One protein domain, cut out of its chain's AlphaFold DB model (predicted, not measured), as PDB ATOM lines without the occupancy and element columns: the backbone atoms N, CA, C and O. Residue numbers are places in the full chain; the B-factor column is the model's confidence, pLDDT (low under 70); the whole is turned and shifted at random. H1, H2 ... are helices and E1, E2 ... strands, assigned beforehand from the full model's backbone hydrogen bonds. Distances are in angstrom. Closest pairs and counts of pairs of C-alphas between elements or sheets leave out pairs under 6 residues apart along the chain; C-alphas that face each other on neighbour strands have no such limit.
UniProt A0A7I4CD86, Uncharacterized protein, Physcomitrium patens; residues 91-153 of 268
ATOM      1  N   TYR A  91     -16.584  19.490 -39.438       83.31
ATOM      2  CA  TYR A  91     -17.762  18.691 -39.148       83.31
ATOM      3  C   TYR A  91     -17.449  17.675 -38.056       83.31
ATOM      4  O   TYR A  91     -16.318  17.206 -37.909       83.31
ATOM      5  N   GLU A  92     -18.464  17.386 -37.252       82.31
ATOM      6  CA  GLU A  92     -18.379  16.432 -36.156       82.31
ATOM      7  C   GLU A  92     -18.962  15.104 -36.625       82.31
ATOM      8  O   GLU A  92     -20.015  15.060 -37.264       82.31
ATOM      9  N   VAL A  93     -18.234  14.024 -36.355       83.56
ATOM     10  CA  VAL A  93     -18.616  12.673 -36.753       83.56
ATOM     11  C   VAL A  93     -18.731  11.819 -35.507       83.56
ATOM     12  O   VAL A  93     -17.763  11.667 -34.759       83.56
ATOM     13  N   GLU A  94     -19.914  11.243 -35.322       84.44
ATOM     14  CA  GLU A  94     -20.137  10.148 -34.389       84.44
ATOM     15  C   GLU A  94     -20.035   8.848 -35.178       84.44
ATOM     16  O   GLU A  94     -20.761   8.631 -36.148       84.44
ATOM     17  N   LEU A  95     -19.097   7.993 -34.798       81.25
ATOM     18  CA  LEU A  95     -18.925   6.699 -35.440       81.25
ATOM     19  C   LEU A  95     -19.247   5.575 -34.441       81.25
ATOM     20  O   LEU A  95     -19.136   5.740 -33.220       81.25
ATOM     21  N   GLU A  96     -19.601   4.405 -34.966       77.69
ATOM     22  CA  GLU A  96     -19.785   3.171 -34.200       77.69
ATOM     23  C   GLU A  96     -18.871   2.070 -34.757       77.69
ATOM     24  O   GLU A  96     -18.482   2.086 -35.927       77.69
ATOM     25  N   LYS A  97     -18.493   1.092 -33.925       73.69
ATOM     26  CA  LYS A  97     -17.645  -0.021 -34.375       73.69
ATOM     27  C   LYS A  97     -18.470  -0.964 -35.270       73.69
ATOM     28  O   LYS A  97     -19.495  -1.453 -34.801       73.69
ATOM     29  N   PRO A  98     -18.002  -1.330 -36.481       70.62
ATOM     30  CA  PRO A  98     -16.709  -1.013 -37.096       70.62
ATOM     31  C   PRO A  98     -16.676   0.318 -37.875       70.62
ATOM     32  O   PRO A  98     -17.497   0.582 -38.741       70.62
ATOM     33  N   TRP A  99     -15.614   1.089 -37.641       68.75
ATOM     34  CA  TRP A  99     -15.467   2.508 -37.990       68.75
ATOM     35  C   TRP A  99     -15.320   2.848 -39.483       68.75
ATOM     36  O   TRP A  99     -15.327   4.021 -39.823       68.75
ATOM     37  N   GLY A 100     -15.125   1.868 -40.376       69.88
ATOM     38  CA  GLY A 100     -15.078   2.057 -41.841       69.88
ATOM     39  C   GLY A 100     -13.976   2.971 -42.422       69.88
ATOM     40  O   GLY A 100     -13.788   2.981 -43.637       69.88
ATOM     41  N   LEU A 101     -13.230   3.707 -41.595       79.06
ATOM     42  CA  LEU A 101     -12.231   4.697 -42.001       79.06
ATOM     43  C   LEU A 101     -10.814   4.110 -42.058       79.06
ATOM     44  O   LEU A 101     -10.409   3.317 -41.204       79.06
ATOM     45  N   ARG A 102     -10.031   4.541 -43.057       75.94
ATOM     46  CA  ARG A 102      -8.594   4.247 -43.162       75.94
ATOM     47  C   ARG A 102      -7.792   5.501 -42.847       75.94
ATOM     48  O   ARG A 102      -7.965   6.516 -43.511       75.94
ATOM     49  N   PHE A 103      -6.901   5.395 -41.875       77.56
ATOM     50  CA  PHE A 103      -6.022   6.475 -41.442       77.56
ATOM     51  C   PHE A 103      -4.607   6.241 -41.974       77.56
ATOM     52  O   PHE A 103      -4.092   5.120 -41.879       77.56
ATOM     53  N   TYR A 104      -3.957   7.294 -42.459       73.75
ATOM     54  CA  TYR A 104      -2.586   7.244 -42.965       73.75
ATOM     55  C   TYR A 104      -1.587   7.767 -41.927       73.75
ATOM     56  O   TYR A 104      -1.902   8.643 -41.126       73.75
ATOM     57  N   LYS A 105      -0.374   7.198 -41.917       66.31
ATOM     58  CA  LYS A 105       0.705   7.606 -41.005       66.31
ATOM     59  C   LYS A 105       1.218   8.988 -41.429       66.31
ATOM     60  O   LYS A 105       1.835   9.095 -42.483       66.31
ATOM     61  N   GLY A 106       0.959  10.009 -40.614       68.56
ATOM     62  CA  GLY A 106       1.243  11.417 -40.914       68.56
ATOM     63  C   GLY A 106       0.376  12.349 -40.062       68.56
ATOM     64  O   GLY A 106      -0.005  11.974 -38.950       68.56
ATOM     65  N   ASP A 107       0.010  13.510 -40.604       60.59
ATOM     66  CA  ASP A 107      -0.716  14.603 -39.928       60.59
ATOM     67  C   ASP A 107      -2.215  14.329 -39.660       60.59
ATOM     68  O   ASP A 107      -3.024  15.252 -39.588       60.59
ATOM     69  N   GLY A 108      -2.610  13.065 -39.482       60.19
ATOM     70  CA  GLY A 108      -3.992  12.698 -39.151       60.19
ATOM     71  C   GLY A 108      -4.939  12.618 -40.352       60.19
ATOM     72  O   GLY A 108      -6.150  12.766 -40.176       60.19
ATOM     73  N   ASP A 109      -4.413  12.367 -41.553       66.12
ATOM     74  CA  ASP A 109      -5.217  12.225 -42.770       66.12
ATOM     75  C   ASP A 109      -6.020  10.915 -42.790       66.12
ATOM     76  O   ASP A 109      -5.514   9.817 -42.507       66.12
ATOM     77  N   VAL A 110      -7.287  11.032 -43.180       69.69
ATOM     78  CA  VAL A 110      -8.264   9.947 -43.242       69.69
ATOM     79  C   VAL A 110      -8.860   9.860 -44.634       69.69
ATOM     80  O   VAL A 110      -9.256  10.861 -45.214       69.69
ATOM     81  N   TYR A 111      -8.973   8.650 -45.182       58.12
ATOM     82  CA  TYR A 111      -9.681   8.442 -46.443       58.12
ATOM     83  C   TYR A 111     -11.194   8.676 -46.270       58.12
ATOM     84  O   TYR A 111     -11.781   8.018 -45.407       58.12
ATOM     85  N   PRO A 112     -11.851   9.497 -47.114       56.31
ATOM     86  CA  PRO A 112     -11.333  10.180 -48.302       56.31
ATOM     87  C   PRO A 112     -10.750  11.577 -47.992       56.31
ATOM     88  O   PRO A 112     -11.468  12.567 -47.967       56.31
ATOM     89  N   SER A 113      -9.424  11.666 -47.845       68.06
ATOM     90  CA  SER A 113      -8.597  12.888 -47.758       68.06
ATOM     91  C   SER A 113      -8.913  13.957 -46.700       68.06
ATOM     92  O   SER A 113      -8.339  15.035 -46.787       68.06
ATOM     93  N   ASP A 114      -9.773  13.705 -45.720       81.62
ATOM     94  CA  ASP A 114     -10.100  14.688 -44.682       81.62
ATOM     95  C   ASP A 114      -9.132  14.591 -43.499       81.62
ATOM     96  O   ASP A 114      -8.649  13.505 -43.166       81.62
ATOM     97  N   LYS A 115      -8.851  15.722 -42.843       82.56
ATOM     98  CA  LYS A 115      -7.924  15.755 -41.702       82.56
ATOM     99  C   LYS A 115      -8.681  15.702 -40.394       82.56
ATOM    100  O   LYS A 115      -9.618  16.461 -40.168       82.56
ATOM    101  N   VAL A 116      -8.235  14.843 -39.492       85.69
ATOM    102  CA  VAL A 116      -8.739  14.827 -38.121       85.69
ATOM    103  C   VAL A 116      -8.063  15.948 -37.345       85.69
ATOM    104  O   VAL A 116      -6.841  15.975 -37.233       85.69
ATOM    105  N   ILE A 117      -8.852  16.869 -36.795       87.19
ATOM    106  CA  ILE A 117      -8.345  17.946 -35.935       87.19
ATOM    107  C   ILE A 117      -8.328  17.472 -34.485       87.19
ATOM    108  O   ILE A 117      -7.336  17.646 -33.779       87.19
ATOM    109  N   GLU A 118      -9.424  16.857 -34.040       89.25
ATOM    110  CA  GLU A 118      -9.611  16.459 -32.649       89.25
ATOM    111  C   GLU A 118     -10.276  15.086 -32.574       89.25
ATOM    112  O   GLU A 118     -11.158  14.750 -33.368       89.25
ATOM    113  N   THR A 119      -9.853  14.282 -31.606       87.38
ATOM    114  CA  THR A 119     -10.415  12.960 -31.323       87.38
ATOM    115  C   THR A 119     -10.792  12.876 -29.855       87.38
ATOM    116  O   THR A 119     -10.026  13.274 -28.980       87.38
ATOM    117  N   SER A 120     -11.974  12.347 -29.573       86.19
ATOM    118  CA  SER A 120     -12.442  12.158 -28.203       86.19
ATOM    119  C   SER A 120     -11.582  11.167 -27.414       86.19
ATOM    120  O   SER A 120     -11.078  10.166 -27.940       86.19
ATOM    121  N   ALA A 121     -11.477  11.397 -26.109       83.19
ATOM    122  CA  ALA A 121     -10.725  10.565 -25.183       83.19
ATOM    123  C   ALA A 121     -11.339   9.194 -24.953       83.19
ATOM    124  O   ALA A 121     -12.546   9.039 -24.822       83.19
ATOM    125  N   MET A 122     -10.465   8.216 -24.770       79.00
ATOM    126  CA  MET A 122     -10.769   6.862 -24.315       79.00
ATOM    127  C   MET A 122     -11.830   6.751 -23.212       79.00
ATOM    128  O   MET A 122     -12.693   5.878 -23.275       79.00
ATOM    129  N   PHE A 123     -11.736   7.622 -22.206       74.31
ATOM    130  CA  PHE A 123     -12.626   7.662 -21.056       74.31
ATOM    131  C   PHE A 123     -13.149   9.091 -20.914       74.31
ATOM    132  O   PHE A 123     -12.414   9.982 -20.504       74.31
ATOM    133  N   GLY A 124     -14.415   9.305 -21.275       77.50
ATOM    134  CA  GLY A 124     -15.077  10.608 -21.200       77.50
ATOM    135  C   GLY A 124     -15.310  11.280 -22.555       77.50
ATOM    136  O   GLY A 124     -14.985  10.743 -23.613       77.50
ATOM    137  N   ASN A 125     -15.903  12.474 -22.497       74.75
ATOM    138  CA  ASN A 125     -16.306  13.264 -23.669       74.75
ATOM    139  C   ASN A 125     -15.309  14.388 -24.001       74.75
ATOM    140  O   ASN A 125     -15.614  15.278 -24.787       74.75
ATOM    141  N   GLU A 126     -14.133  14.391 -23.372       84.44
ATOM    142  CA  GLU A 126     -13.103  15.393 -23.638       84.44
ATOM    143  C   GLU A 126     -12.455  15.146 -25.015       84.44
ATOM    144  O   GLU A 126     -12.228  14.002 -25.418       84.44
ATOM    145  N   MET A 127     -12.168  16.221 -25.750       82.56
ATOM    146  CA  MET A 127     -11.564  16.172 -27.083       82.56
ATOM    147  C   MET A 127     -10.065  16.457 -26.981       82.56
ATOM    148  O   MET A 127      -9.657  17.459 -26.398       82.56
ATOM    149  N   TRP A 128      -9.244  15.580 -27.555       81.50
ATOM    150  CA  TRP A 128      -7.794  15.738 -27.622       81.50
ATOM    151  C   TRP A 128      -7.371  16.154 -29.034       81.50
ATOM    152  O   TRP A 128      -7.934  15.645 -30.006       81.50
ATOM    153  N   PRO A 129      -6.346  17.013 -29.182       82.00
ATOM    154  CA  PRO A 129      -5.817  17.365 -30.493       82.00
ATOM    155  C   PRO A 129      -5.219  16.129 -31.175       82.00
ATOM    156  O   PRO A 129      -4.390  15.418 -30.599       82.00
ATOM    157  N   ALA A 130      -5.617  15.891 -32.422       75.88
ATOM    158  CA  ALA A 130      -5.196  14.765 -33.253       75.88
ATOM    159  C   ALA A 130      -3.871  15.030 -33.996       75.88
ATOM    160  O   ALA A 130      -3.612  14.440 -35.041       75.88
ATOM    161  N   ALA A 131      -3.018  15.900 -33.440       66.94
ATOM    162  CA  ALA A 131      -1.740  16.309 -34.028       66.94
ATOM    163  C   ALA A 131      -0.757  15.142 -34.243       66.94
ATOM    164  O   ALA A 131       0.154  15.246 -35.055       66.94
ATOM    165  N   GLU A 132      -0.946  14.020 -33.543       70.12
ATOM    166  CA  GLU A 132      -0.102  12.832 -33.656       70.12
ATOM    167  C   GLU A 132      -0.944  11.598 -34.005       70.12
ATOM    168  O   GLU A 132      -1.783  11.155 -33.214       70.12
ATOM    169  N   TYR A 133      -0.648  10.972 -35.150       78.06
ATOM    170  CA  TYR A 133      -1.274   9.718 -35.602       78.06
ATOM    171  C   TYR A 133      -1.345   8.643 -34.504       78.06
ATOM    172  O   TYR A 133      -2.352   7.947 -34.367       78.06
ATOM    173  N   GLY A 134      -0.284   8.514 -33.697       81.06
ATOM    174  CA  GLY A 134      -0.196   7.520 -32.626       81.06
ATOM    175  C   GLY A 134      -1.251   7.705 -31.534       81.06
ATOM    176  O   GLY A 134      -1.840   6.720 -31.085       81.06
ATOM    177  N   ARG A 135      -1.542   8.953 -31.148       82.31
ATOM    178  CA  ARG A 135      -2.537   9.274 -30.117       82.31
ATOM    179  C   ARG A 135      -3.945   8.942 -30.595       82.31
ATOM    180  O   ARG A 135      -4.669   8.214 -29.918       82.31
ATOM    181  N   THR A 136      -4.292   9.396 -31.799       83.38
ATOM    182  CA  THR A 136      -5.569   9.096 -32.458       83.38
ATOM    183  C   THR A 136      -5.760   7.584 -32.582       83.38
ATOM    184  O   THR A 136      -6.772   7.041 -32.141       83.38
ATOM    185  N   MET A 137      -4.736   6.858 -33.040       84.25
ATOM    186  CA  MET A 137      -4.778   5.397 -33.143       84.25
ATOM    187  C   MET A 137      -4.942   4.676 -31.811       84.25
ATOM    188  O   MET A 137      -5.669   3.683 -31.738       84.25
ATOM    189  N   TYR A 138      -4.274   5.150 -30.761       83.56
ATOM    190  CA  TYR A 138      -4.419   4.582 -29.427       83.56
ATOM    191  C   TYR A 138      -5.867   4.696 -28.942       83.56
ATOM    192  O   TYR A 138      -6.444   3.691 -28.523       83.56
ATOM    193  N   THR A 139      -6.480   5.880 -29.094       82.31
ATOM    194  CA  THR A 139      -7.889   6.086 -28.726       82.31
ATOM    195  C   THR A 139      -8.831   5.203 -29.542       82.31
ATOM    196  O   THR A 139      -9.697   4.550 -28.975       82.31
ATOM    197  N   ILE A 140      -8.618   5.082 -30.854       85.31
ATOM    198  CA  ILE A 140      -9.453   4.244 -31.726       85.31
ATOM    199  C   ILE A 140      -9.350   2.764 -31.345       85.31
ATOM    200  O   ILE A 140     -10.351   2.048 -31.333       85.31
ATOM    201  N   ARG A 141      -8.138   2.278 -31.048       83.50
ATOM    202  CA  ARG A 141      -7.901   0.856 -30.772       83.50
ATOM    203  C   ARG A 141      -8.494   0.420 -29.439       83.50
ATOM    204  O   ARG A 141      -8.968  -0.708 -29.334       83.50
ATOM    205  N   GLN A 142      -8.399   1.281 -28.437       84.00
ATOM    206  CA  GLN A 142      -8.688   0.921 -27.057       84.00
ATOM    207  C   GLN A 142     -10.073   1.431 -26.593       84.00
ATOM    208  O   GLN A 142     -10.544   1.020 -25.535       84.00
ATOM    209  N   ARG A 143     -10.763   2.280 -27.375       79.19
ATOM    210  CA  ARG A 143     -12.078   2.833 -27.011       79.19
ATOM    211  C   ARG A 143     -13.158   1.754 -26.944       79.19
ATOM    212  O   ARG A 143     -13.320   0.932 -27.848       79.19
ATOM    213  N   VAL A 144     -13.969   1.857 -25.895       76.31
ATOM    214  CA  VAL A 144     -15.215   1.112 -25.717       76.31
ATOM    215  C   VAL A 144     -16.368   2.116 -25.801       76.31
ATOM    216  O   VAL A 144     -16.545   2.915 -24.889       76.31
ATOM    217  N   GLY A 145     -17.119   2.115 -26.906       81.94
ATOM    218  CA  GLY A 145     -18.228   3.054 -27.151       81.94
ATOM    219  C   GLY A 145     -18.085   3.840 -28.455       81.94
ATOM    220  O   GLY A 145     -17.193   3.549 -29.252       81.94
ATOM    221  N   THR A 146     -18.970   4.817 -28.672       83.75
ATOM    222  CA  THR A 146     -18.993   5.694 -29.857       83.75
ATOM    223  C   THR A 146     -17.791   6.640 -29.862       83.75
ATOM    224  O   THR A 146     -17.376   7.108 -28.806       83.75
ATOM    225  N   LEU A 147     -17.171   6.888 -31.019       85.19
ATOM    226  CA  LEU A 147     -16.022   7.795 -31.172       85.19
ATOM    227  C   LEU A 147     -16.532   9.101 -31.764       85.19
ATOM    228  O   LEU A 147     -17.112   9.097 -32.847       85.19
ATOM    229  N   LEU A 148     -16.268  10.193 -31.059       85.25
ATOM    230  CA  LEU A 148     -16.507  11.554 -31.521       85.25
ATOM    231  C   LEU A 148     -15.213  12.104 -32.120       85.25
ATOM    232  O   LEU A 148     -14.165  12.086 -31.462       85.25
ATOM    233  N   MET A 149     -15.270  12.568 -33.361       86.44
ATOM    234  CA  MET A 149     -14.137  13.182 -34.051       86.44
ATOM    235  C   MET A 149     -14.559  14.497 -34.683       86.44
ATOM    236  O   MET A 149     -15.629  14.581 -35.283       86.44
ATOM    237  N   ARG A 150     -13.687  15.502 -34.601       86.88
ATOM    238  CA  ARG A 150     -13.816  16.726 -35.388       86.88
ATOM    239  C   ARG A 150     -12.897  16.624 -36.595       86.88
ATOM    240  O   ARG A 150     -11.678  16.507 -36.444       86.88
ATOM    241  N   MET A 151     -13.494  16.656 -37.778       86.19
ATOM    242  CA  MET A 151     -12.804  16.515 -39.056       86.19
ATOM    243  C   MET A 151     -12.870  17.820 -39.851       86.19
ATOM    244  O   MET A 151     -13.841  18.567 -39.771       86.19
ATOM    245  N   GLU A 152     -11.812  18.095 -40.604       85.44
ATOM    246  CA  GLU A 152     -11.679  19.191 -41.558       85.44
ATOM    247  C   GLU A 152     -11.876  18.634 -42.969       85.44
ATOM    248  O   GLU A 152     -11.107  17.762 -43.388       85.44
ATOM    249  N   LYS A 153     -12.860  19.146 -43.723       82.25
ATOM    250  CA  LYS A 153     -12.983  18.784 -45.140       82.25
ATOM    251  C   LYS A 153     -11.816  19.357 -45.930       82.25
ATOM    252  O   LYS A 153     -11.636  20.573 -45.969       82.25
TER     253      LYS A 153
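What this domain is: This is residues 91 to 153 of the 268 residues of an uncharacterized protein of Physcomitrium patens (UniProt A0A7I4CD86). A strongly twisted antiparallel sheet of five strands makes a wall, with the one helix, H1, packed slantwise over one of its faces. The long stretch of residues 96 to 108 passes on the helix's side of the sheet on its way from E1 to E2. The printed part has 63 residues, with E1, E2, E3, E4, H1 and E5 along the chain; the class is mixed, helices and strands. It is compact and rounded, with a radius of gyration of the C-alphas of 10.3 A and spans of 26 by 20 by 20 A.

Where its parts are: Find C-alpha 114 at (-10.100, 14.688, -44.682); from there E3, residues 114 to 120, runs 16.8 A. E5, residues 147 to 152, runs 16.0 A and ends at C-alpha 152 at (-11.679, 19.191, -41.558). E1 is residues 91 to 95, 12.6 A; E2 is 109 to 111, 6.9 A; E4 is 127 to 129, 6.8 A. H1, residues 133 to 142, covers 14.3 A.

How they stand to each other: Start at E3 in the branched sheet: E2 and E4 lie on one side of it, E5 on the other. Look for N 117 and O 150, 2.9 A, between E3 and E5; N 110 and O 114, 2.8 A, in the hairpin E2 and E3; and N 119 and O 128, 2.8 A, in the hairpin E3 and E4. E2, E3 and E4 form a meander, each strand the antiparallel neighbour of the one before. Edge strand E1 lies on one side of E5 and E3 on the other side; E1 and E5 are antiparallel, with N 93 and O 149 within hydrogen-bond range at 2.9 A. H1 is on the sheet, over E3 and E5, at a height over the sheet of 9.4 A; the closest C-alphas of E3 and H1 are those of Thr 119 and Thr 136, 6.3 A. In H1 every O i to N i+4 pair is within hydrogen-bond range.

The domain as a whole: The C-alphas farthest apart, of Ser 113 and Phe 123, are 27.5 A apart. The printed part has no cut; the link E1 to E2 is long. Look for pLDDT under 70 at residues 99 to 100, 105 to 113 and 131.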